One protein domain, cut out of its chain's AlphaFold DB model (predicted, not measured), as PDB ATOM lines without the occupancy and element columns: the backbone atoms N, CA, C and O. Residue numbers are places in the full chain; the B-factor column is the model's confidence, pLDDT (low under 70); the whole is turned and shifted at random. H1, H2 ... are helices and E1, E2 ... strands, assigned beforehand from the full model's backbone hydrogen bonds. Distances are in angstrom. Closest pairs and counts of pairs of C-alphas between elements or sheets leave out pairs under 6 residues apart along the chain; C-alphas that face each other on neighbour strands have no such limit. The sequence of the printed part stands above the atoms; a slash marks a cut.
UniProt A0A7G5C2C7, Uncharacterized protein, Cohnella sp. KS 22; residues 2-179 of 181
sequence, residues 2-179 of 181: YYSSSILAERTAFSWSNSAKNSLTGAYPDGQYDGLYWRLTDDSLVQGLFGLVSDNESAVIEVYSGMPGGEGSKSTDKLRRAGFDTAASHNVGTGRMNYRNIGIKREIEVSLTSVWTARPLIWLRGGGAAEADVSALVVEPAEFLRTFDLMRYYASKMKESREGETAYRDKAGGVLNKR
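This is residues 2 to 179 of the 181 residues of an uncharacterized protein of Cohnella sp. KS 22 (UniProt A0A7G5C2C7). A twisted sheet of four strands, with two helices, H1 and H3, over one face, makes the body; beyond one end of its strands a second group of three helices, H2, H5 and H6, prolongs the model. H4 lies beyond the opposite end of the strands, between E3 and E4 in the chain. The printed part has 178 residues with six named helices and four named strands, in the order H1 H2 E1 H3 E2 E3 H4 E4 H5 H6; the class is mixed, helices and strands. The sheet's order is E1 E2 E3 E4, antiparallel throughout. The whole is loose, with a radius of gyration of the C-alphas of 19.6 A, and elongated, spanning 73 by 39 by 25 A.

H1, residues 2 to 14, is on the sheet at a height of 7.4 A, over E3, residues 105 to 113, and E4, residues 131 to 137. H3, residues 75 to 89, is on the same face at a height of 9.3 A, over E1, residues 59 to 63, and E2, residues 94 to 102; this gives two layers, helices on one face of a sheet. Both helices run along the strands. H1 touches H3 with its residues 7 to 12 alone, at a steep tilt of 45 degrees, opposite ways; the closest C-alphas, of Thr 12 and Ala 82, are 5.8 A apart. Within hydrogen-bond range are N 61 and O 97 of E1 and E2, 2.9 A, N 98 and O 109 of the hairpin E2 and E3, 2.8 A, and N 110 and O 134 of E3 and E4, 2.9 A. H2, residues 44 to 50, only grazes the sheet with residues 44 to 45. It touches H5, residues 141 to 159, at a shallow tilt of 17 degrees, the same way, with C-alphas 46 and 151 closest at 6.6 A. H6, residues 165 to 177, forms a helical hairpin with H5 and touches H2, with C-alphas 50 and 173 closest at 5.0 A. H4, residues 119 to 124, touches no helix and is not on the sheet. In all six helices every O i to N i+4 pair is within hydrogen-bond range.

H1 begins at C-alpha 2, (-21.957, 46.213, 48.452), and is 17.7 A long. H3 measures 21.5 A, E2 25.6 A, E3 25.8 A, E4 20.5 A and H5 27.1 A. H6, 18.3 A long, ends at C-alpha 177, (-23.000, 12.291, 27.629).

The C-alphas farthest apart, of Pro 120 and Arg 162, are 73.3 A apart. The printed part has no cut. The links H1 to H2, residues 15 to 43, and E1 to H3 are long. The mean pLDDT of the printed part is 88.5; residues 53 to 57 are under 70.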
ATOM      1  N   TYR A   2     -20.597  46.463  48.940       93.69
ATOM      2  CA  TYR A   2     -21.957  46.213  48.452       93.69
ATOM      3  C   TYR A   2     -22.210  46.686  47.009       93.69
ATOM      4  O   TYR A   2     -22.565  45.871  46.179       93.69
ATOM      5  N   TYR A   3     -21.903  47.948  46.676       94.44
ATOM      6  CA  TYR A   3     -22.063  48.476  45.310       94.44
ATOM      7  C   TYR A   3     -21.370  47.631  44.223       94.44
ATOM      8  O   TYR A   3     -22.016  47.237  43.257       94.44
ATOM      9  N   SER A   4     -20.077  47.321  44.383       94.12
ATOM     10  CA  SER A   4     -19.333  46.506  43.411       94.12
ATOM     11  C   SER A   4     -19.881  45.082  43.329       94.12
ATOM     12  O   SER A   4     -20.019  44.549  42.231       94.12
ATOM     13  N   SER A   5     -20.229  44.484  44.476       96.69
ATOM     14  CA  SER A   5     -20.841  43.155  44.527       96.69
ATOM     15  C   SER A   5     -22.189  43.142  43.800       96.69
ATOM     16  O   SER A   5     -22.430  42.256  42.984       96.69
ATOM     17  N   SER A   6     -23.049  44.137  44.047       97.00
ATOM     18  CA  SER A   6     -24.364  44.269  43.413       97.00
ATOM     19  C   SER A   6     -24.245  44.477  41.908       97.00
ATOM     20  O   SER A   6     -24.941  43.803  41.161       97.00
ATOM     21  N   ILE A   7     -23.336  45.344  41.444       96.31
ATOM     22  CA  ILE A   7     -23.088  45.517  40.005       96.31
ATOM     23  C   ILE A   7     -22.684  44.195  39.364       96.31
ATOM     24  O   ILE A   7     -23.224  43.848  38.316       96.31
ATOM     25  N   LEU A   8     -21.756  43.465  39.986       97.25
ATOM     26  CA  LEU A   8     -21.291  42.189  39.467       97.25
ATOM     27  C   LEU A   8     -22.435  41.168  39.387       97.25
ATOM     28  O   LEU A   8     -22.648  40.581  38.327       97.25
ATOM     29  N   ALA A   9     -23.200  40.990  40.466       97.62
ATOM     30  CA  ALA A   9     -24.296  40.024  40.509       97.62
ATOM     31  C   ALA A   9     -25.411  40.367  39.507       97.62
ATOM     32  O   ALA A   9     -25.773  39.530  38.679       97.62
ATOM     33  N   GLU A  10     -25.906  41.607  39.528       96.88
ATOM     34  CA  GLU A  10     -27.032  42.055  38.697       96.88
ATOM     35  C   GLU A  10     -26.692  42.032  37.203       96.88
ATOM     36  O   GLU A  10     -27.471  41.538  36.389       96.88
ATOM     37  N   ARG A  11     -25.499  42.500  36.812       95.81
ATOM     38  CA  ARG A  11     -25.071  42.465  35.403       95.81
ATOM     39  C   ARG A  11     -24.876  41.048  34.887       95.81
ATOM     40  O   ARG A  11     -25.266  40.734  33.758       95.81
ATOM     41  N   THR A  12     -24.304  40.180  35.718       96.50
ATOM     42  CA  THR A  12     -24.134  38.765  35.374       96.50
ATOM     43  C   THR A  12     -25.497  38.104  35.178       96.50
ATOM     44  O   THR A  12     -25.714  37.434  34.168       96.50
ATOM     45  N   ALA A  13     -26.447  38.351  36.083       96.19
ATOM     46  CA  ALA A  13     -27.796  37.809  35.982       96.19
ATOM     47  C   ALA A  13     -28.552  38.353  34.753       96.19
ATOM     48  O   ALA A  13     -29.159  37.588  34.001       96.19
ATOM     49  N   PHE A  14     -28.452  39.657  34.482       94.94
ATOM     50  CA  PHE A  14     -29.102  40.305  33.339       94.94
ATOM     51  C   PHE A  14     -28.574  39.813  31.980       94.94
ATOM     52  O   PHE A  14     -29.329  39.637  31.015       94.94
ATOM     53  N   SER A  15     -27.269  39.549  31.893       93.44
ATOM     54  CA  SER A  15     -26.619  39.042  30.679       93.44
ATOM     55  C   SER A  15     -26.715  37.518  30.520       93.44
ATOM     56  O   SER A  15     -26.213  36.959  29.539       93.44
ATOM     57  N   TRP A  16     -27.401  36.811  31.426       93.25
ATOM     58  CA  TRP A  16     -27.418  35.349  31.421       93.25
ATOM     59  C   TRP A  16     -28.104  34.753  30.184       93.25
ATOM     60  O   TRP A  16     -27.594  33.772  29.659       93.25
ATOM     61  N   SER A  17     -29.139  35.387  29.628       90.31
ATOM     62  CA  SER A  17     -30.006  34.838  28.554       90.31
ATOM     63  C   SER A  17     -29.355  34.468  27.224       90.31
ATOM     64  O   SER A  17     -30.013  33.821  26.412       90.31
ATOM     65  N   ASN A  18     -28.106  34.857  26.967       90.19
ATOM     66  CA  ASN A  18     -27.403  34.475  25.743       90.19
ATOM     67  C   ASN A  18     -25.882  34.468  25.948       90.19
ATOM     68  O   ASN A  18     -25.357  35.306  26.684       90.19
ATOM     69  N   SER A  19     -25.166  33.506  25.369       88.69
ATOM     70  CA  SER A  19     -23.727  33.292  25.567       88.69
ATOM     71  C   SER A  19     -22.852  34.436  25.052       88.69
ATOM     72  O   SER A  19     -21.771  34.660  25.596       88.69
ATOM     73  N   ALA A  20     -23.335  35.189  24.066       89.62
ATOM     74  CA  ALA A  20     -22.636  36.291  23.417       89.62
ATOM     75  C   ALA A  20     -23.021  37.676  23.965       89.62
ATOM     76  O   ALA A  20     -22.391  38.668  23.601       89.62
ATOM     77  N   LYS A  21     -24.021  37.776  24.854       91.94
ATOM     78  CA  LYS A  21     -24.389  39.057  25.475       91.94
ATOM     79  C   LYS A  21     -23.183  39.737  26.115       91.94
ATOM     80  O   LYS A  21     -22.412  39.114  26.847       91.94
ATOM     81  N   ASN A  22     -23.085  41.047  25.905       92.06
ATOM     82  CA  ASN A  22     -22.093  41.864  26.586       92.06
ATOM     83  C   ASN A  22     -22.367  41.859  28.100       92.06
ATOM     84  O   ASN A  22     -23.483  42.151  28.530       92.06
ATOM     85  N   SER A  23     -21.357  41.543  28.908       92.19
ATOM     86  CA  SER A  23     -21.519  41.403  30.359       92.19
ATOM     87  C   SER A  23     -21.751  42.744  31.074       92.19
ATOM     88  O   SER A  23     -22.370  42.774  32.131       92.19
ATOM     89  N   LEU A  24     -21.295  43.865  30.503       91.44
ATOM     90  CA  LEU A  24     -21.384  45.196  31.107       91.44
ATOM     91  C   LEU A  24     -22.678  45.919  30.744       91.44
ATOM     92  O   LEU A  24     -23.266  46.596  31.590       91.44
ATOM     93  N   THR A  25     -23.100  45.801  29.486       90.44
ATOM     94  CA  THR A  25     -24.250  46.532  28.934       90.44
ATOM     95  C   THR A  25     -25.488  45.656  28.764       90.44
ATOM     96  O   THR A  25     -26.592  46.177  28.636       90.44
ATOM     97  N   GLY A  26     -25.322  44.330  28.721       90.31
ATOM     98  CA  GLY A  26     -26.375  43.378  28.370       90.31
ATOM     99  C   GLY A  26     -26.829  43.447  26.909       90.31
ATOM    100  O   GLY A  26     -27.816  42.798  26.555       90.31
ATOM    101  N   ALA A  27     -26.122  44.212  26.067       90.75
ATOM    102  CA  ALA A  27     -26.408  44.317  24.645       90.75
ATOM    103  C   ALA A  27     -26.273  42.954  23.953       90.75
ATOM    104  O   ALA A  27     -25.355  42.178  24.242       90.75
ATOM    105  N   TYR A  28     -27.195  42.691  23.030       86.81
ATOM    106  CA  TYR A  28     -27.136  41.548  22.130       86.81
ATOM    107  C   TYR A  28     -26.273  41.902  20.915       86.81
ATOM    108  O   TYR A  28     -26.572  42.895  20.253       86.81
ATOM    109  N   PRO A  29     -25.224  41.125  20.605       84.62
ATOM    110  CA  PRO A  29     -24.521  41.279  19.343       84.62
ATOM    111  C   PRO A  29     -25.380  40.779  18.179       84.62
ATOM    112  O   PRO A  29     -25.947  39.683  18.231       84.62
ATOM    113  N   ASP A  30     -25.449  41.574  17.113       87.00
ATOM    114  CA  ASP A  30     -26.218  41.237  15.917       87.00
ATOM    115  C   ASP A  30     -25.724  39.930  15.285       87.00
ATOM    116  O   ASP A  30     -24.525  39.703  15.107       87.00
ATOM    117  N   GLY A  31     -26.670  39.050  14.950       86.62
ATOM    118  CA  GLY A  31     -26.386  37.766  14.306       86.62
ATOM    119  C   GLY A  31     -25.776  36.693  15.217       86.62
ATOM    120  O   GLY A  31     -25.576  35.572  14.758       86.62
ATOM    121  N   GLN A  32     -25.518  36.987  16.495       86.62
ATOM    122  CA  GLN A  32     -24.948  36.033  17.451       86.62
ATOM    123  C   GLN A  32     -26.030  35.458  18.369       86.62
ATOM    124  O   GLN A  32     -26.248  35.889  19.505       86.62
ATOM    125  N   TYR A  33     -26.725  34.453  17.844       84.44
ATOM    126  CA  TYR A  33     -27.768  33.737  18.564       84.44
ATOM    127  C   TYR A  33     -27.278  32.369  19.008       84.44
ATOM    128  O   TYR A  33     -26.643  31.641  18.247       84.44
ATOM    129  N   ASP A  34     -27.640  32.000  20.230       87.81
ATOM    130  CA  ASP A  34     -27.443  30.638  20.689       87.81
ATOM    131  C   ASP A  34     -28.417  29.679  20.007       87.81
ATOM    132  O   ASP A  34     -29.569  30.015  19.720       87.81
ATOM    133  N   GLY A  35     -27.963  28.444  19.797       86.81
ATOM    134  CA  GLY A  35     -28.839  27.365  19.357       86.81
ATOM    135  C   GLY A  35     -29.922  27.058  20.396       86.81
ATOM    136  O   GLY A  35     -29.735  27.256  21.592       86.81
ATOM    137  N   LEU A  36     -31.047  26.491  19.953       84.88
ATOM    138  CA  LEU A  36     -32.224  26.233  20.796       84.88
ATOM    139  C   LEU A  36     -31.921  25.425  22.077       84.88
ATOM    140  O   LEU A  36     -32.604  25.583  23.077       84.88
ATOM    141  N   TYR A  37     -30.895  24.577  22.078       82.25
ATOM    142  CA  TYR A  37     -30.560  23.696  23.205       82.25
ATOM    143  C   TYR A  37     -29.129  23.895  23.713       82.25
ATOM    144  O   TYR A  37     -28.511  22.964  24.220       82.25
ATOM    145  N   TRP A  38     -28.585  25.103  23.568       83.31
ATOM    146  CA  TRP A  38     -27.193  25.411  23.911       83.31
ATOM    147  C   TRP A  38     -26.823  25.174  25.386       83.31
ATOM    148  O   TRP A  38     -25.649  24.987  25.685       83.31
ATOM    149  N   ARG A  39     -27.812  25.134  26.291       80.25
ATOM    150  CA  ARG A  39     -27.654  24.847  27.730       80.25
ATOM    151  C   ARG A  39     -28.181  23.495  28.178       80.25
ATOM    152  O   ARG A  39     -28.260  23.232  29.374       80.25
ATOM    153  N   LEU A  40     -28.527  22.617  27.244       80.88
ATOM    154  CA  LEU A  40     -29.140  21.331  27.570       80.88
ATOM    155  C   LEU A  40     -28.299  20.501  28.548       80.88
ATOM    156  O   LEU A  40     -28.844  19.824  29.415       80.88
ATOM    157  N   THR A  41     -26.975  20.560  28.407       76.62
ATOM    158  CA  THR A  41     -26.027  19.840  29.262       76.62
ATOM    159  C   THR A  41     -25.627  20.604  30.517       76.62
ATOM    160  O   THR A  41     -24.948  20.009  31.341       76.62
ATOM    161  N   ASP A  42     -26.057  21.855  30.685       76.19
ATOM    162  CA  ASP A  42     -25.739  22.727  31.829       76.19
ATOM    163  C   ASP A  42     -26.957  22.927  32.761       76.19
ATOM    164  O   ASP A  42     -26.863  23.591  33.797       76.19
ATOM    165  N   ASP A  43     -28.124  22.369  32.411       79.31
ATOM    166  CA  ASP A  43     -29.353  22.488  33.199       79.31
ATOM    167  C   ASP A  43     -29.552  21.294  34.152       79.31
ATOM    168  O   ASP A  43     -29.669  20.139  33.729       79.31
ATOM    169  N   SER A  44     -29.622  21.581  35.456       78.00
ATOM    170  CA  SER A  44     -29.716  20.567  36.513       78.00
ATOM    171  C   SER A  44     -31.028  19.777  36.487       78.00
ATOM    172  O   SER A  44     -31.037  18.598  36.852       78.00
ATOM    173  N   LEU A  45     -32.130  20.368  36.010       80.31
ATOM    174  CA  LEU A  45     -33.409  19.668  35.881       80.31
ATOM    175  C   LEU A  45     -33.342  18.612  34.775       80.31
ATOM    176  O   LEU A  45     -33.758  17.468  34.977       80.31
ATOM    177  N   VAL A  46     -32.780  18.978  33.619       83.94
ATOM    178  CA  VAL A  46     -32.600  18.050  32.492       83.94
ATOM    179  C   VAL A  46     -31.641  16.930  32.875       83.94
ATOM    180  O   VAL A  46     -31.955  15.755  32.673       83.94
ATOM    181  N   GLN A  47     -30.493  17.264  33.466       82.44
ATOM    182  CA  GLN A  47     -29.545  16.257  33.942       82.44
ATOM    183  C   GLN A  47     -30.195  15.301  34.955       82.44
ATOM    184  O   GLN A  47     -30.007  14.084  34.859       82.44
ATOM    185  N   GLY A  48     -31.003  15.830  35.881       82.75
ATOM    186  CA  GLY A  48     -31.763  15.051  36.858       82.75
ATOM    187  C   GLY A  48     -32.721  14.058  36.204       82.75
ATOM    188  O   GLY A  48     -32.716  12.873  36.551       82.75
ATOM    189  N   LEU A  49     -33.475  14.497  35.193       86.12
ATOM    190  CA  LEU A  49     -34.391  13.635  34.443       86.12
ATOM    191  C   LEU A  49     -33.673  12.431  33.822       86.12
ATOM    192  O   LEU A  49     -34.195  11.323  33.874       86.12
ATOM    193  N   PHE A  50     -32.460  12.609  33.299       86.69
ATOM    194  CA  PHE A  50     -31.700  11.537  32.644       86.69
ATOM    195  C   PHE A  50     -30.720  10.794  33.561       86.69
ATOM    196  O   PHE A  50     -30.010   9.912  33.093       86.69
ATOM    197  N   GLY A  51     -30.684  11.116  34.858       79.94
ATOM    198  CA  GLY A  51     -29.802  10.436  35.814       79.94
ATOM    199  C   GLY A  51     -28.323  10.767  35.612       79.94
ATOM    200  O   GLY A  51     -27.460   9.979  35.975       79.94
ATOM    201  N   LEU A  52     -28.033  11.929  35.024       76.75
ATOM    202  CA  LEU A  52     -26.677  12.395  34.719       76.75
ATOM    203  C   LEU A  52     -26.020  13.149  35.883       76.75
ATOM    204  O   LEU A  52     -24.897  13.626  35.744       76.75
ATOM    205  N   VAL A  53     -26.726  13.283  37.005       66.88
ATOM    206  CA  VAL A  53     -26.275  14.037  38.176       66.88
ATOM    207  C   VAL A  53     -25.292  13.183  38.971       66.88
ATOM    208  O   VAL A  53     -25.700  12.185  39.563       66.88
ATOM    209  N   SER A  54     -24.018  13.579  39.014       50.91
ATOM    210  CA  SER A  54     -23.078  13.088  40.036       50.91
ATOM    211  C   SER A  54     -22.822  14.104  41.146       50.91
ATOM    212  O   SER A  54     -22.483  13.696  42.242       50.91
ATOM    213  N   ASP A  55     -23.046  15.391  40.902       52.59
ATOM    214  CA  ASP A  55     -23.171  16.440  41.911       52.59
ATOM    215  C   ASP A  55     -23.797  17.651  41.217       52.59
ATOM    216  O   ASP A  55     -23.615  17.852  40.016       52.59
ATOM    217  N   ASN A  56     -24.590  18.436  41.940       55.25
ATOM    218  CA  ASN A  56     -25.170  19.678  41.429       55.25
ATOM    219  C   ASN A  56     -24.023  20.701  41.299       55.25
ATOM    220  O   ASN A  56     -23.841  21.532  42.188       55.25
ATOM    221  N   GLU A  57     -23.187  20.571  40.260       60.25
ATOM    222  CA  GLU A  57     -22.008  21.412  40.032       60.25
ATOM    223  C   GLU A  57     -22.461  22.852  39.788       60.25
ATOM    224  O   GLU A  57     -22.734  23.294  38.672       60.25
ATOM    225  N   SER A  58     -22.579  23.598  40.880       74.06
ATOM    226  CA  SER A  58     -22.693  25.041  40.845       74.06
ATOM    227  C   SER A  58     -21.426  25.582  40.189       74.06
ATOM    228  O   SER A  58     -20.318  25.248  40.619       74.06
ATOM    229  N   ALA A  59     -21.566  26.382  39.134       89.06
ATOM    230  CA  ALA A  59     -20.405  26.967  38.484       89.06
ATOM    231  C   ALA A  59     -19.827  28.031  39.417       89.06
ATOM    232  O   ALA A  59     -20.458  29.058  39.639       89.06
ATOM    233  N   VAL A  60     -18.634  27.788  39.959       94.62
ATOM    234  CA  VAL A  60     -17.963  28.694  40.899       94.62
ATOM    235  C   VAL A  60     -16.670  29.195  40.282       94.62
ATOM    236  O   VAL A  60     -15.917  28.433  39.674       94.62
ATOM    237  N   ILE A  61     -16.392  30.481  40.473       96.69
ATOM    238  CA  ILE A  61     -15.110  31.086  40.137       96.69
ATOM    239  C   ILE A  61     -14.610  31.974  41.274       96.69
ATOM    240  O   ILE A  61     -15.389  32.502  42.072       96.69
ATOM    241  N   GLU A  62     -13.299  32.170  41.312       97.38
ATOM    242  CA  GLU A  62     -12.688  33.222  42.115       97.38
ATOM    243  C   GLU A  62     -12.723  34.549  41.355       97.38
ATOM    244  O   GLU A  62     -12.559  34.594  40.133       97.38
ATOM    245  N   VAL A  63     -12.934  35.632  42.095       97.12
ATOM    246  CA  VAL A  63     -12.936  37.002  41.588       97.12
ATOM    247  C   VAL A  63     -11.769  37.732  42.222       97.12
ATOM    248  O   VAL A  63     -11.645  37.756  43.445       97.12
ATOM    249  N   TYR A  64     -10.916  38.329  41.397       95.06
ATOM    250  CA  TYR A  64      -9.799  39.164  41.823       95.06
ATOM    251  C   TYR A  64      -9.389  40.113  40.692       95.06
ATOM    252  O   TYR A  64      -9.707  39.897  39.522       95.06
ATOM    253  N   SER A  65      -8.675  41.183  41.039       92.50
ATOM    254  CA  SER A  65      -8.161  42.135  40.049       92.50
ATOM    255  C   SER A  65      -7.165  41.463  39.101       92.50
ATOM    256  O   SER A  65      -6.193  40.867  39.559       92.50
ATOM    257  N   GLY A  66      -7.371  41.597  37.788       90.88
ATOM    258  CA  GLY A  66      -6.498  40.999  36.771       90.88
ATOM    259  C   GLY A  66      -6.738  39.507  36.512       90.88
ATOM    260  O   GLY A  66      -5.897  38.866  35.887       90.88
ATOM    261  N   MET A  67      -7.859  38.946  36.979       94.44
ATOM    262  CA  MET A  67      -8.271  37.581  36.632       94.44
ATOM    263  C   MET A  67      -8.403  37.389  35.111       94.44
ATOM    264  O   MET A  67      -8.746  38.342  34.416       94.44
ATOM    265  N   PRO A  68      -8.165  36.185  34.563       95.00
ATOM    266  CA  PRO A  68      -8.371  35.935  33.141       95.00
ATOM    267  C   PRO A  68      -9.862  35.981  32.773       95.00
ATOM    268  O   PRO A  68     -10.725  35.551  33.544       95.00
ATOM    269  N   GLY A  69     -10.152  36.471  31.567       92.62
ATOM    270  CA  GLY A  69     -11.492  36.429  30.985       92.62
ATOM    271  C   GLY A  69     -11.957  35.006  30.663       92.62
ATOM    272  O   GLY A  69     -11.165  34.067  30.595       92.62
ATOM    273  N   GLY A  70     -13.269  34.847  30.479       89.69
ATOM    274  CA  GLY A  70     -13.879  33.589  30.049       89.69
ATOM    275  C   GLY A  70     -14.269  33.603  28.575       89.69
ATOM    276  O   GLY A  70     -14.974  34.507  28.108       89.69
ATOM    277  N   GLU A  71     -13.871  32.560  27.853       87.25
ATOM    278  CA  GLU A  71     -14.222  32.324  26.452       87.25
ATOM    279  C   GLU A  71     -15.120  31.094  26.349       87.25
ATOM    280  O   GLU A  71     -14.865  30.088  26.997       87.25
ATOM    281  N   GLY A  72     -16.180  31.181  25.544       85.44
ATOM    282  CA  GLY A  72     -17.169  30.111  25.413       85.44
ATOM    283  C   GLY A  72     -18.519  30.436  26.048       85.44
ATOM    284  O   GLY A  72     -18.834  31.594  26.351       85.44
ATOM    285  N   SER A  73     -19.336  29.389  26.174       84.88
ATOM    286  CA  SER A  73     -20.752  29.450  26.545       84.88
ATOM    287  C   SER A  73     -21.079  28.743  27.861       84.88
ATOM    288  O   SER A  73     -22.209  28.873  28.336       84.88
ATOM    289  N   LYS A  74     -20.121  28.033  28.476       87.38
ATOM    290  CA  LYS A  74     -20.357  27.337  29.747       87.38
ATOM    291  C   LYS A  74     -20.634  28.349  30.846       87.38
ATOM    292  O   LYS A  74     -20.155  29.486  30.814       87.38
ATOM    293  N   SER A  75     -21.391  27.923  31.851       90.31
ATOM    294  CA  SER A  75     -21.726  28.786  32.990       90.31
ATOM    295  C   SER A  75     -20.471  29.385  33.646       90.31
ATOM    296  O   SER A  75     -20.436  30.582  33.909       90.31
ATOM    297  N   THR A  76     -19.403  28.601  33.810       92.12
ATOM    298  CA  THR A  76     -18.102  29.066  34.329       92.12
ATOM    299  C   THR A  76     -17.452  30.140  33.453       92.12
ATOM    300  O   THR A  76     -16.938  31.124  33.985       92.12
ATOM    301  N   ASP A  77     -17.504  30.005  32.126       92.75
ATOM    302  CA  ASP A  77     -16.931  30.980  31.189       92.75
ATOM    303  C   ASP A  77     -17.704  32.299  31.222       92.75
ATOM    304  O   ASP A  77     -17.109  33.377  31.229       92.75
ATOM    305  N   LYS A  78     -19.034  32.229  31.340       93.62
ATOM    306  CA  LYS A  78     -19.872  33.419  31.523       93.62
ATOM    307  C   LYS A  78     -19.553  34.152  32.823       93.62
ATOM    308  O   LYS A  78     -19.420  35.375  32.802       93.62
ATOM    309  N   LEU A  79     -19.378  33.422  33.929       96.12
ATOM    310  CA  LEU A  79     -18.967  34.024  35.199       96.12
ATOM    311  C   LEU A  79     -17.585  34.671  35.093       96.12
ATOM    312  O   LEU A  79     -17.419  35.811  35.522       96.12
ATOM    313  N   ARG A  80     -16.602  33.989  34.485       96.75
ATOM    314  CA  ARG A  80     -15.254  34.548  34.272       96.75
ATOM    315  C   ARG A  80     -15.291  35.819  33.443       96.75
ATOM    316  O   ARG A  80     -14.632  36.784  33.812       96.75
ATOM    317  N   ARG A  81     -16.079  35.851  32.366       96.00
ATOM    318  CA  ARG A  81     -16.242  37.047  31.529       96.00
ATOM    319  C   ARG A  81     -16.812  38.218  32.325       96.00
ATOM    320  O   ARG A  81     -16.215  39.286  32.333       96.00
ATOM    321  N   ALA A  82     -17.905  38.004  33.056       96.38
ATOM    322  CA  ALA A  82     -18.506  39.059  33.870       96.38
ATOM    323  C   ALA A  82     -17.583  39.536  35.006       96.38
ATOM    324  O   ALA A  82     -17.494  40.739  35.267       96.38
ATOM    325  N   GLY A  83     -16.867  38.608  35.649       96.94
ATOM    326  CA  GLY A  83     -15.859  38.905  36.665       96.94
ATOM    327  C   GLY A  83     -14.721  39.757  36.110       96.94
ATOM    328  O   GLY A  83     -14.425  40.807  36.675       96.94
ATOM    329  N   PHE A  84     -14.147  39.356  34.973       96.88
ATOM    330  CA  PHE A  84     -13.089  40.087  34.277       96.88
ATOM    331  C   PHE A  84     -13.526  41.499  33.874       96.88
ATOM    332  O   PHE A  84     -12.890  42.476  34.268       96.88
ATOM    333  N   ASP A  85     -14.643  41.624  33.155       95.50
ATOM    334  CA  ASP A  85     -15.118  42.910  32.639       95.50
ATOM    335  C   ASP A  85     -15.482  43.880  33.780       95.50
ATOM    336  O   ASP A  85     -15.231  45.092  33.718       95.50
ATOM    337  N   THR A  86     -16.051  43.354  34.870       95.06
ATOM    338  CA  THR A  86     -16.362  44.166  36.052       95.06
ATOM    339  C   THR A  86     -15.093  44.546  36.807       95.06
ATOM    340  O   THR A  86     -14.961  45.706  37.183       95.06
ATOM    341  N   ALA A  87     -14.132  43.633  36.980       93.88
ATOM    342  CA  ALA A  87     -12.847  43.922  37.621       93.88
ATOM    343  C   ALA A  87     -12.016  44.958  36.848       93.88
ATOM    344  O   ALA A  87     -11.272  45.724  37.455       93.88
ATOM    345  N   ALA A  88     -12.163  45.010  35.522       93.12
ATOM    346  CA  ALA A  88     -11.505  46.001  34.674       93.12
ATOM    347  C   ALA A  88     -12.103  47.414  34.807       93.12
ATOM    348  O   ALA A  88     -11.421  48.399  34.531       93.12
ATOM    349  N   SER A  89     -13.369  47.531  35.223       90.56
ATOM    350  CA  SER A  89     -14.099  48.809  35.290       90.56
ATOM    351  C   SER A  89     -14.435  49.272  36.713       90.56
ATOM    352  O   SER A  89     -14.765  50.439  36.916       90.56
ATOM    353  N   HIS A  90     -14.370  48.376  37.698       90.06
ATOM    354  CA  HIS A  90     -14.761  48.609  39.084       90.06
ATOM    355  C   HIS A  90     -13.787  47.929  40.050       90.06
ATOM    356  O   HIS A  90     -13.266  46.845  39.798       90.06
ATOM    357  N   ASN A  91     -13.625  48.517  41.236       89.44
ATOM    358  CA  ASN A  91     -12.895  47.881  42.328       89.44
ATOM    359  C   ASN A  91     -13.743  46.746  42.930       89.44
ATOM    360  O   ASN A  91     -14.625  46.999  43.757       89.44
ATOM    361  N   VAL A  92     -13.498  45.503  42.498       88.44
ATOM    362  CA  VAL A  92     -14.249  44.301  42.927       88.44
ATOM    363  C   VAL A  92     -13.657  43.591  44.150       88.44
ATOM    364  O   VAL A  92     -14.334  42.793  44.781       88.44
ATOM    365  N   GLY A  93     -12.432  43.912  44.561       92.50
ATOM    366  CA  GLY A  93     -11.793  43.248  45.705       92.50
ATOM    367  C   GLY A  93     -11.391  41.819  45.361       92.50
ATOM    368  O   GLY A  93     -11.002  41.557  44.223       92.50
ATOM    369  N   THR A  94     -11.465  40.917  46.336       95.94
ATOM    370  CA  THR A  94     -11.240  39.480  46.132       95.94
ATOM    371  C   THR A  94     -12.378  38.667  46.723       95.94
ATOM    372  O   THR A  94     -12.940  39.051  47.749       95.94
ATOM    373  N   GLY A  95     -12.702  37.530  46.123       96.50
ATOM    374  CA  GLY A  95     -13.735  36.650  46.650       96.50
ATOM    375  C   GLY A  95     -14.210  35.631  45.631       96.50
ATOM    376  O   GLY A  95     -13.418  35.120  44.843       96.50
ATOM    377  N   ARG A  96     -15.503  35.311  45.663       97.69
ATOM    378  CA  ARG A  96     -16.099  34.265  44.827       97.69
ATOM    379  C   ARG A  96     -17.389  34.737  44.180       97.69
ATOM    380  O   ARG A  96     -18.127  35.544  44.742       97.69
ATOM    381  N   MET A  97     -17.659  34.178  43.010       97.50
ATOM    382  CA  MET A  97     -18.932  34.307  42.319       97.50
ATOM    383  C   MET A  97     -19.399  32.924  41.870       97.50
ATOM    384  O   MET A  97     -18.606  32.124  41.371       97.50
ATOM    385  N   ASN A  98     -20.680  32.648  42.074       95.94
ATOM    386  CA  ASN A  98     -21.294  31.349  41.862       95.94
ATOM    387  C   ASN A  98     -22.590  31.489  41.059       95.94
ATOM    388  O   ASN A  98     -23.381  32.394  41.313       95.94
ATOM    389  N   TYR A  99     -22.832  30.565  40.133       94.00
ATOM    390  CA  TYR A  99     -24.141  30.353  39.533       94.00
ATOM    391  C   TYR A  99     -24.794  29.118  40.142       94.00
ATOM    392  O   TYR A  99     -24.313  27.988  40.006       94.00
ATOM    393  N   ARG A 100     -25.944  29.343  40.774       90.31
ATOM    394  CA  ARG A 100     -26.733  28.312  41.429       90.31
ATOM    395  C   ARG A 100     -27.998  28.039  40.622       90.31
ATOM    396  O   ARG A 100     -28.837  28.921  40.454       90.31
ATOM    397  N   ASN A 101     -28.142  26.798  40.162       85.25
ATOM    398  CA  ASN A 101     -29.300  26.312  39.409       85.25
ATOM    399  C   ASN A 101     -29.968  25.165  40.178       85.25
ATOM    400  O   ASN A 101     -29.641  23.998  39.964       85.25
ATOM    401  N   ILE A 102     -30.863  25.488  41.116       77.12
ATOM    402  CA  ILE A 102     -31.551  24.478  41.932       77.12
ATOM    403  C   ILE A 102     -33.050  24.536  41.669       77.12
ATOM    404  O   ILE A 102     -33.744  25.478  42.060       77.12
ATOM    405  N   GLY A 103     -33.565  23.470  41.059       75.00
ATOM    406  CA  GLY A 103     -34.981  23.355  40.749       75.00
ATOM    407  C   GLY A 103     -35.408  24.448  39.772       75.00
ATOM    408  O   GLY A 103     -34.879  24.557  38.674       75.00
ATOM    409  N   ILE A 104     -36.360  25.276  40.196       77.25
ATOM    410  CA  ILE A 104     -36.864  26.415  39.414       77.25
ATOM    411  C   ILE A 104     -36.142  27.735  39.724       77.25
ATOM    412  O   ILE A 104     -36.398  28.736  39.059       77.25
ATOM    413  N   LYS A 105     -35.273  27.764  40.746       86.62
ATOM    414  CA  LYS A 105     -34.567  28.975  41.172       86.62
ATOM    415  C   LYS A 105     -33.167  28.995  40.567       86.62
ATOM    416  O   LYS A 105     -32.362  28.092  40.803       86.62
ATOM    417  N   ARG A 106     -32.886  30.063  39.825       90.44
ATOM    418  CA  ARG A 106     -31.583  30.349  39.227       90.44
ATOM    419  C   ARG A 106     -31.089  31.686  39.750       90.44
ATOM    420  O   ARG A 106     -31.816  32.676  39.675       90.44
ATOM    421  N   GLU A 107     -29.885  31.714  40.301       94.81
ATOM    422  CA  GLU A 107     -29.315  32.931  40.877       94.81
ATOM    423  C   GLU A 107     -27.799  33.003  40.720       94.81
ATOM    424  O   GLU A 107     -27.109  31.984  40.640       94.81
ATOM    425  N   ILE A 108     -27.305  34.236  40.672       97.25
ATOM    426  CA  ILE A 108     -25.891  34.566  40.802       97.25
ATOM    427  C   ILE A 108     -25.658  34.980  42.248       97.25
ATOM    428  O   ILE A 108     -26.323  35.892  42.730       97.25
ATOM    429  N   GLU A 109     -24.723  34.327  42.925       97.62
ATOM    430  CA  GLU A 109     -24.289  34.648  44.284       97.62
ATOM    431  C   GLU A 109     -22.869  35.226  44.218       97.62
ATOM    432  O   GLU A 109     -21.996  34.670  43.550       97.62
ATOM    433  N   VAL A 110     -22.632  36.350  44.890       98.06
ATOM    434  CA  VAL A 110     -21.346  37.056  44.897       98.06
ATOM    435  C   VAL A 110     -20.957  37.378  46.334       98.06
ATOM    436  O   VAL A 110     -21.696  38.066  47.034       98.06
ATOM    437  N   SER A 111     -19.760  36.948  46.723       98.00
ATOM    438  CA  SER A 111     -19.147  37.213  48.027       98.00
ATOM    439  C   SER A 111     -17.801  37.890  47.806       98.00
ATOM    440  O   SER A 111     -16.885  37.250  47.287       98.00
ATOM    441  N   LEU A 112     -17.667  39.171  48.164       97.00
ATOM    442  CA  LEU A 112     -16.441  39.950  47.933       97.00
ATOM    443  C   LEU A 112     -15.951  40.654  49.198       97.00
ATOM    444  O   LEU A 112     -16.727  41.275  49.928       97.00
ATOM    445  N   THR A 113     -14.633  40.662  49.362       94.75
ATOM    446  CA  THR A 113     -13.903  41.350  50.427       94.75
ATOM    447  C   THR A 113     -13.032  42.455  49.829       94.75
ATOM    448  O   THR A 113     -12.351  42.273  48.819       94.75
ATOM    449  N   SER A 114     -13.038  43.637  50.443       91.25
ATOM    450  CA  SER A 114     -12.229  44.777  50.001       91.25
ATOM    451  C   SER A 114     -10.738  44.536  50.236       91.25
ATOM    452  O   SER A 114     -10.358  44.170  51.349       91.25
ATOM    453  N   VAL A 115      -9.893  44.892  49.268       85.12
ATOM    454  CA  VAL A 115      -8.421  44.865  49.426       85.12
ATOM    455  C   VAL A 115      -7.795  46.244  49.671       85.12
ATOM    456  O   VAL A 115      -6.627  46.341  50.025       85.12
ATOM    457  N   TRP A 116      -8.566  47.324  49.516       81.50
ATOM    458  CA  TRP A 116      -8.091  48.718  49.608       81.50
ATOM    459  C   TRP A 116      -8.494  49.436  50.901       81.50
ATOM    460  O   TRP A 116      -8.284  50.643  51.028       81.50
ATOM    461  N   THR A 117      -9.121  48.747  51.858       77.81
ATOM    462  CA  THR A 117      -9.567  49.410  53.088       77.81
ATOM    463  C   THR A 117      -8.352  49.829  53.915       77.81
ATOM    464  O   THR A 117      -7.548  48.999  54.338       77.81
ATOM    465  N   ALA A 118      -8.205  51.136  54.133       79.12
ATOM    466  CA  ALA A 118      -7.059  51.688  54.841       79.12
ATOM    467  C   ALA A 118      -7.045  51.237  56.311       79.12
ATOM    468  O   ALA A 118      -8.055  51.332  57.009       79.12
ATOM    469  N   ARG A 119      -5.876  50.815  56.810       79.69
ATOM    470  CA  ARG A 119      -5.698  50.346  58.199       79.69
ATOM    471  C   ARG A 119      -6.229  51.313  59.275       79.69
ATOM    472  O   ARG A 119      -6.836  50.819  60.221       79.69
ATOM    473  N   PRO A 120      -6.090  52.651  59.153       81.50
ATOM    474  CA  PRO A 120      -6.662  53.573  60.137       81.50
ATOM    475  C   PRO A 120      -8.193  53.495  60.233       81.50
ATOM    476  O   PRO A 120      -8.742  53.574  61.327       81.50
ATOM    477  N   LEU A 121      -8.885  53.286  59.106       80.44
ATOM    478  CA  LEU A 121     -10.345  53.136  59.069       80.44
ATOM    479  C   LEU A 121     -10.796  51.808  59.687       80.44
ATOM    480  O   LEU A 121     -11.799  51.771  60.394       80.44
ATOM    481  N   ILE A 122     -10.040  50.734  59.437       83.44
ATOM    482  CA  ILE A 122     -10.255  49.406  60.036       83.44
ATOM    483  C   ILE A 122     -10.186  49.513  61.566       83.44
ATOM    484  O   ILE A 122     -11.100  49.075  62.261       83.44
ATOM    485  N   TRP A 123      -9.144  50.178  62.078       80.25
ATOM    486  CA  TRP A 123      -8.952  50.402  63.512       80.25
ATOM    487  C   TRP A 123     -10.060  51.265  64.130       80.25
ATOM    488  O   TRP A 123     -10.645  50.872  65.135       80.25
ATOM    489  N   LEU A 124     -10.407  52.394  63.503       84.38
ATOM    490  CA  LEU A 124     -11.432  53.314  64.011       84.38
ATOM    491  C   LEU A 124     -12.835  52.682  64.052       84.38
ATOM    492  O   LEU A 124     -13.625  52.985  64.939       84.38
ATOM    493  N   ARG A 125     -13.143  51.786  63.107       81.56
ATOM    494  CA  ARG A 125     -14.406  51.032  63.080       81.56
ATOM    495  C   ARG A 125     -14.409  49.838  64.048       81.56
ATOM    496  O   ARG A 125     -15.460  49.234  64.241       81.56
ATOM    497  N   GLY A 126     -13.258  49.470  64.620       74.12
ATOM    498  CA  GLY A 126     -13.106  48.248  65.418       74.12
ATOM    499  C   GLY A 126     -13.435  46.974  64.630       74.12
ATOM    500  O   GLY A 126     -13.900  45.999  65.213       74.12
ATOM    501  N   GLY A 127     -13.274  47.000  63.302       73.62
ATOM    502  CA  GLY A 127     -13.767  45.962  62.391       73.62
ATOM    503  C   GLY A 127     -12.700  45.434  61.435       73.62
ATOM    504  O   GLY A 127     -11.551  45.849  61.501       73.62
ATOM    505  N   GLY A 128     -13.084  44.508  60.552       81.50
ATOM    506  CA  GLY A 128     -12.230  43.942  59.501       81.50
ATOM    507  C   GLY A 128     -12.338  44.672  58.157       81.50
ATOM    508  O   GLY A 128     -12.866  45.784  58.065       81.50
ATOM    509  N   ALA A 129     -11.839  44.029  57.097       85.69
ATOM    510  CA  ALA A 129     -12.084  44.472  55.727       85.69
ATOM    511  C   ALA A 129     -13.596  44.598  55.462       85.69
ATOM    512  O   ALA A 129     -14.414  43.927  56.088       85.69
ATOM    513  N   ALA A 130     -13.990  45.485  54.546       88.44
ATOM    514  CA  ALA A 130     -15.385  45.555  54.141       88.44
ATOM    515  C   ALA A 130     -15.734  44.297  53.337       88.44
ATOM    516  O   ALA A 130     -15.026  43.964  52.391       88.44
ATOM    517  N   GLU A 131     -16.837  43.648  53.687       92.44
ATOM    518  CA  GLU A 131     -17.337  42.429  53.048       92.44
ATOM    519  C   GLU A 131     -18.763  42.664  52.548       92.44
ATOM    520  O   GLU A 131     -19.471  43.545  53.054       92.44
ATOM    521  N   ALA A 132     -19.165  41.942  51.506       95.44
ATOM    522  CA  ALA A 132     -20.542  41.934  51.035       95.44
ATOM    523  C   ALA A 132     -20.878  40.618  50.334       95.44
ATOM    524  O   ALA A 132     -20.210  40.249  49.364       95.44
ATOM    525  N   ASP A 133     -21.971  40.013  50.790       97.62
ATOM    526  CA  ASP A 133     -22.670  38.915  50.137       97.62
ATOM    527  C   ASP A 133     -23.939  39.457  49.482       97.62
ATOM    528  O   ASP A 133     -24.748  40.135  50.123       97.62
ATOM    529  N   VAL A 134     -24.104  39.190  48.195       97.81
ATOM    530  CA  VAL A 134     -25.281  39.599  47.427       97.81
ATOM    531  C   VAL A 134     -25.706  38.477  46.495       97.81
ATOM    532  O   VAL A 134     -24.889  37.652  46.082       97.81
ATOM    533  N   SER A 135     -26.978  38.479  46.117       97.44
ATOM    534  CA  SER A 135     -27.475  37.609  45.061       97.44
ATOM    535  C   SER A 135     -28.406  38.345  44.109       97.44
ATOM    536  O   SER A 135     -29.048  39.325  44.487       97.44
ATOM    537  N   ALA A 136     -28.461  37.871  42.866       97.69
ATOM    538  CA  ALA A 136     -29.341  38.378  41.821       97.69
ATOM    539  C   ALA A 136     -30.033  37.214  41.099       97.69
ATOM    540  O   ALA A 136     -29.402  36.203  40.774       97.69
ATOM    541  N   LEU A 137     -31.337  37.347  40.850       95.81
ATOM    542  CA  LEU A 137     -32.129  36.312  40.183       95.81
ATOM    543  C   LEU A 137     -31.881  36.310  38.676       95.81
ATOM    544  O   LEU A 137     -31.937  37.342  38.012       95.81
ATOM    545  N   VAL A 138     -31.697  35.117  38.124       94.12
ATOM    546  CA  VAL A 138     -31.590  34.901  36.682       94.12
ATOM    547  C   VAL A 138     -32.987  34.686  36.105       94.12
ATOM    548  O   VAL A 138     -33.671  33.717  36.439       94.12
ATOM    549  N   VAL A 139     -33.408  35.581  35.208       91.00
ATOM    550  CA  VAL A 139     -34.738  35.552  34.581       91.00
ATOM    551  C   VAL A 139     -34.617  35.194  33.101       91.00
ATOM    552  O   VAL A 139     -34.183  36.000  32.281       91.00
ATOM    553  N   GLU A 140     -35.032  33.974  32.747       88.06
ATOM    554  CA  GLU A 140     -34.945  33.438  31.378       88.06
ATOM    555  C   GLU A 140     -36.232  32.699  30.977       88.06
ATOM    556  O   GLU A 140     -36.253  31.467  30.919       88.06
ATOM    557  N   PRO A 141     -37.332  33.420  30.691       88.00
ATOM    558  CA  PRO A 141     -38.640  32.794  30.497       88.00
ATOM    559  C   PRO A 141     -38.669  31.806  29.324       88.00
ATOM    560  O   PRO A 141     -39.239  30.723  29.433       88.00
ATOM    561  N   ALA A 142     -38.013  32.153  28.214       87.94
ATOM    562  CA  ALA A 142     -37.957  31.302  27.028       87.94
ATOM    563  C   ALA A 142     -37.178  29.999  27.273       87.94
ATOM    564  O   ALA A 142     -37.604  28.940  26.813       87.94
ATOM    565  N   GLU A 143     -36.064  30.063  28.011       87.31
ATOM    566  CA  GLU A 143     -35.297  28.870  28.387       87.31
ATOM    567  C   GLU A 143     -36.088  28.010  29.369       87.31
ATOM    568  O   GLU A 143     -36.187  26.802  29.199       87.31
ATOM    569  N   PHE A 144     -36.722  28.637  30.361       86.81
ATOM    570  CA  PHE A 144     -37.548  27.937  31.337       86.81
ATOM    571  C   PHE A 144     -38.672  27.130  30.676       86.81
ATOM    572  O   PHE A 144     -38.804  25.937  30.948       86.81
ATOM    573  N   LEU A 145     -39.445  27.751  29.777       89.12
ATOM    574  CA  LEU A 145     -40.521  27.067  29.053       89.12
ATOM    575  C   LEU A 145     -39.992  25.903  28.215       89.12
ATOM    576  O   LEU A 145     -40.594  24.832  28.205       89.12
ATOM    577  N   ARG A 146     -38.850  26.095  27.550       88.88
ATOM    578  CA  ARG A 146     -38.222  25.061  26.730       88.88
ATOM    579  C   ARG A 146     -37.749  23.877  27.562       88.88
ATOM    580  O   ARG A 146     -38.061  22.744  27.215       88.88
ATOM    581  N   THR A 147     -37.039  24.127  28.660       86.62
ATOM    582  CA  THR A 147     -36.601  23.082  29.591       86.62
ATOM    583  C   THR A 147     -37.798  22.330  30.154       86.62
ATOM    584  O   THR A 147     -37.810  21.101  30.165       86.62
ATOM    585  N   PHE A 148     -38.836  23.051  30.576       87.94
ATOM    586  CA  PHE A 148     -40.031  22.441  31.143       87.94
ATOM    587  C   PHE A 148     -40.787  21.570  30.133       87.94
ATOM    588  O   PHE A 148     -41.142  20.435  30.454       87.94
ATOM    589  N   ASP A 149     -41.003  22.057  28.909       90.94
ATOM    590  CA  ASP A 149     -41.672  21.275  27.865       90.94
ATOM    591  C   ASP A 149     -40.841  20.054  27.455       90.94
ATOM    592  O   ASP A 149     -41.375  18.950  27.335       90.94
ATOM    593  N   LEU A 150     -39.516  20.208  27.361       89.94
ATOM    594  CA  LEU A 150     -38.600  19.100  27.102       89.94
ATOM    595  C   LEU A 150     -38.718  18.016  28.179       89.94
ATOM    596  O   LEU A 150     -38.850  16.834  27.855       89.94
ATOM    597  N   MET A 151     -38.721  18.411  29.455       89.06
ATOM    598  CA  MET A 151     -38.917  17.473  30.557       89.06
ATOM    599  C   MET A 151     -40.266  16.769  30.460       89.06
ATOM    600  O   MET A 151     -40.329  15.547  30.581       89.06
ATOM    601  N   ARG A 152     -41.345  17.524  30.223       92.12
ATOM    602  CA  ARG A 152     -42.701  16.979  30.105       92.12
ATOM    603  C   ARG A 152     -42.785  15.950  28.981       92.12
ATOM    604  O   ARG A 152     -43.330  14.865  29.178       92.12
ATOM    605  N   TYR A 153     -42.224  16.283  27.822       93.50
ATOM    606  CA  TYR A 153     -42.192  15.417  26.653       93.50
ATOM    607  C   TYR A 153     -41.430  14.119  26.936       93.50
ATOM    608  O   TYR A 153     -41.974  13.029  26.741       93.50
ATOM    609  N   TYR A 154     -40.198  14.214  27.442       91.88
ATOM    610  CA  TYR A 154     -39.371  13.031  27.686       91.88
ATOM    611  C   TYR A 154     -39.870  12.182  28.854       91.88
ATOM    612  O   TYR A 154     -39.802  10.959  28.761       91.88
ATOM    613  N   ALA A 155     -40.461  12.782  29.888       91.25
ATOM    614  CA  ALA A 155     -41.122  12.035  30.955       91.25
ATOM    615  C   ALA A 155     -42.305  11.203  30.425       91.25
ATOM    616  O   ALA A 155     -42.467  10.050  30.821       91.25
ATOM    617  N   SER A 156     -43.108  11.741  29.495       93.88
ATOM    618  CA  SER A 156     -44.173  10.965  28.831       93.88
ATOM    619  C   SER A 156     -43.586   9.831  27.990       93.88
ATOM    620  O   SER A 156     -44.011   8.685  28.105       93.88
ATOM    621  N   LYS A 157     -42.549  10.125  27.193       93.50
ATOM    622  CA  LYS A 157     -41.888   9.123  26.341       93.50
ATOM    623  C   LYS A 157     -41.245   7.986  27.127       93.50
ATOM    624  O   LYS A 157     -41.314   6.848  26.679       93.50
ATOM    625  N   MET A 158     -40.662   8.281  28.285       93.25
ATOM    626  CA  MET A 158     -40.112   7.276  29.196       93.25
ATOM    627  C   MET A 158     -41.200   6.339  29.725       93.25
ATOM    628  O   MET A 158     -41.024   5.124  29.687       93.25
ATOM    629  N   LYS A 159     -42.345   6.888  30.149       91.69
ATOM    630  CA  LYS A 159     -43.481   6.099  30.656       91.69
ATOM    631  C   LYS A 159     -44.137   5.230  29.584       91.69
ATOM    632  O   LYS A 159     -44.582   4.127  29.874       91.69
ATOM    633  N   GLU A 160     -44.191   5.719  28.350       94.06
ATOM    634  CA  GLU A 160     -44.760   5.009  27.195       94.06
ATOM    635  C   GLU A 160     -43.762   4.041  26.527       94.06
ATOM    636  O   GLU A 160     -44.086   3.388  25.531       94.06
ATOM    637  N   SER A 161     -42.530   3.964  27.034       93.44
ATOM    638  CA  SER A 161     -41.456   3.184  26.428       93.44
ATOM    639  C   SER A 161     -41.725   1.678  26.490       93.44
ATOM    640  O   SER A 161     -41.919   1.103  27.559       93.44
ATOM    641  N   ARG A 162     -41.621   1.005  25.335       91.06
ATOM    642  CA  ARG A 162     -41.705  -0.467  25.240       91.06
ATOM    643  C   ARG A 162     -40.522  -1.184  25.896       91.06
ATOM    644  O   ARG A 162     -40.669  -2.330  26.301       91.06
ATOM    645  N   GLU A 163     -39.364  -0.529  25.972       90.06
ATOM    646  CA  GLU A 163     -38.145  -1.050  26.614       90.06
ATOM    647  C   GLU A 163     -38.127  -0.793  28.136       90.06
ATOM    648  O   GLU A 163     -37.221  -1.252  28.826       90.06
ATOM    649  N   GLY A 164     -39.148  -0.111  28.673       90.62
ATOM    650  CA  GLY A 164     -39.230   0.304  30.074       90.62
ATOM    651  C   GLY A 164     -38.577   1.667  30.338       90.62
ATOM    652  O   GLY A 164     -37.735   2.138  29.570       90.62
ATOM    653  N   GLU A 165     -38.989   2.311  31.434       90.50
ATOM    654  CA  GLU A 165     -38.568   3.670  31.810       90.50
ATOM    655  C   GLU A 165     -37.055   3.762  32.061       90.50
ATOM    656  O   GLU A 165     -36.387   4.613  31.476       90.50
ATOM    657  N   THR A 166     -36.497   2.848  32.859       89.69
ATOM    658  CA  THR A 166     -35.067   2.840  33.206       89.69
ATOM    659  C   THR A 166     -34.179   2.649  31.977       89.69
ATOM    660  O   THR A 166     -33.273   3.443  31.746       89.69
ATOM    661  N   ALA A 167     -34.479   1.658  31.130       91.25
ATOM    662  CA  ALA A 167     -33.682   1.382  29.933       91.25
ATOM    663  C   ALA A 167     -33.707   2.554  28.937       91.25
ATOM    664  O   ALA A 167     -32.674   2.913  28.367       91.25
ATOM    665  N   TYR A 168     -34.872   3.187  28.758       92.56
ATOM    666  CA  TYR A 168     -34.995   4.376  27.917       92.56
ATOM    667  C   TYR A 168     -34.191   5.551  28.484       92.56
ATOM    668  O   TYR A 168     -33.481   6.238  27.744       92.56
ATOM    669  N   ARG A 169     -34.287   5.780  29.800       91.00
ATOM    670  CA  ARG A 169     -33.567   6.845  30.504       91.00
ATOM    671  C   ARG A 169     -32.057   6.692  30.351       91.00
ATOM    672  O   ARG A 169     -31.411   7.650  29.932       91.00
ATOM    673  N   ASP A 170     -31.521   5.499  30.592       90.19
ATOM    674  CA  ASP A 170     -30.083   5.219  30.498       90.19
ATOM    675  C   ASP A 170     -29.561   5.417  29.070       90.19
ATOM    676  O   ASP A 170     -28.511   6.025  28.845       90.19
ATOM    677  N   LYS A 171     -30.333   4.977  28.071       90.25
ATOM    678  CA  LYS A 171     -30.010   5.168  26.652       90.25
ATOM    679  C   LYS A 171     -29.995   6.645  26.265       90.25
ATOM    680  O   LYS A 171     -29.064   7.090  25.592       90.25
ATOM    681  N   ALA A 172     -30.998   7.410  26.694       88.12
ATOM    682  CA  ALA A 172     -31.074   8.843  26.434       88.12
ATOM    683  C   ALA A 172     -29.948   9.615  27.146       88.12
ATOM    684  O   ALA A 172     -29.280  10.440  26.519       88.12
ATOM    685  N   GLY A 173     -29.658   9.281  28.407       87.31
ATOM    686  CA  GLY A 173     -28.508   9.810  29.143       87.31
ATOM    687  C   GLY A 173     -27.179   9.502  28.446       87.31
ATOM    688  O   GLY A 173     -26.330  10.383  28.291       87.31
ATOM    689  N   GLY A 174     -27.025   8.289  27.907       86.81
ATOM    690  CA  GLY A 174     -25.862   7.894  27.112       86.81
ATOM    691  C   GLY A 174     -25.661   8.735  25.846       86.81
ATOM    692  O   GLY A 174     -24.522   9.021  25.474       86.81
ATOM    693  N   VAL A 175     -26.741   9.177  25.190       86.56
ATOM    694  CA  VAL A 175     -26.661  10.095  24.037       86.56
ATOM    695  C   VAL A 175     -26.217  11.493  24.470       86.56
ATOM    696  O   VAL A 175     -25.379  12.092  23.797       86.56
ATOM    697  N   LEU A 176     -26.740  12.001  25.588       81.62
ATOM    698  CA  LEU A 176     -26.381  13.322  26.113       81.62
ATOM    699  C   LEU A 176     -24.917  13.389  26.555       81.62
ATOM    700  O   LEU A 176     -24.222  14.341  26.207       81.62
ATOM    701  N   ASN A 177     -24.407  12.351  27.223       80.06
ATOM    702  CA  ASN A 177     -23.000  12.291  27.629       80.06
ATOM    703  C   ASN A 177     -22.032  12.330  26.438       80.06
ATOM    704  O   ASN A 177     -21.001  12.989  26.517       80.06
ATOM    705  N   LYS A 178     -22.377  11.690  25.315       80.19
ATOM    706  CA  LYS A 178     -21.569  11.738  24.080       80.19
ATOM    707  C   LYS A 178     -21.565  13.111  23.403       80.19
ATOM    708  O   LYS A 178     -20.744  13.343  22.526       80.19
ATOM    709  N   ARG A 179     -22.511  13.986  23.760       70.62
ATOM    710  CA  ARG A 179     -22.707  15.315  23.168       70.62
ATOM    711  C   ARG A 179     -22.309  16.462  24.095       70.62
ATOM    712  O   ARG A 179     -22.560  17.607  23.732       70.62
TER     713      ARG A 179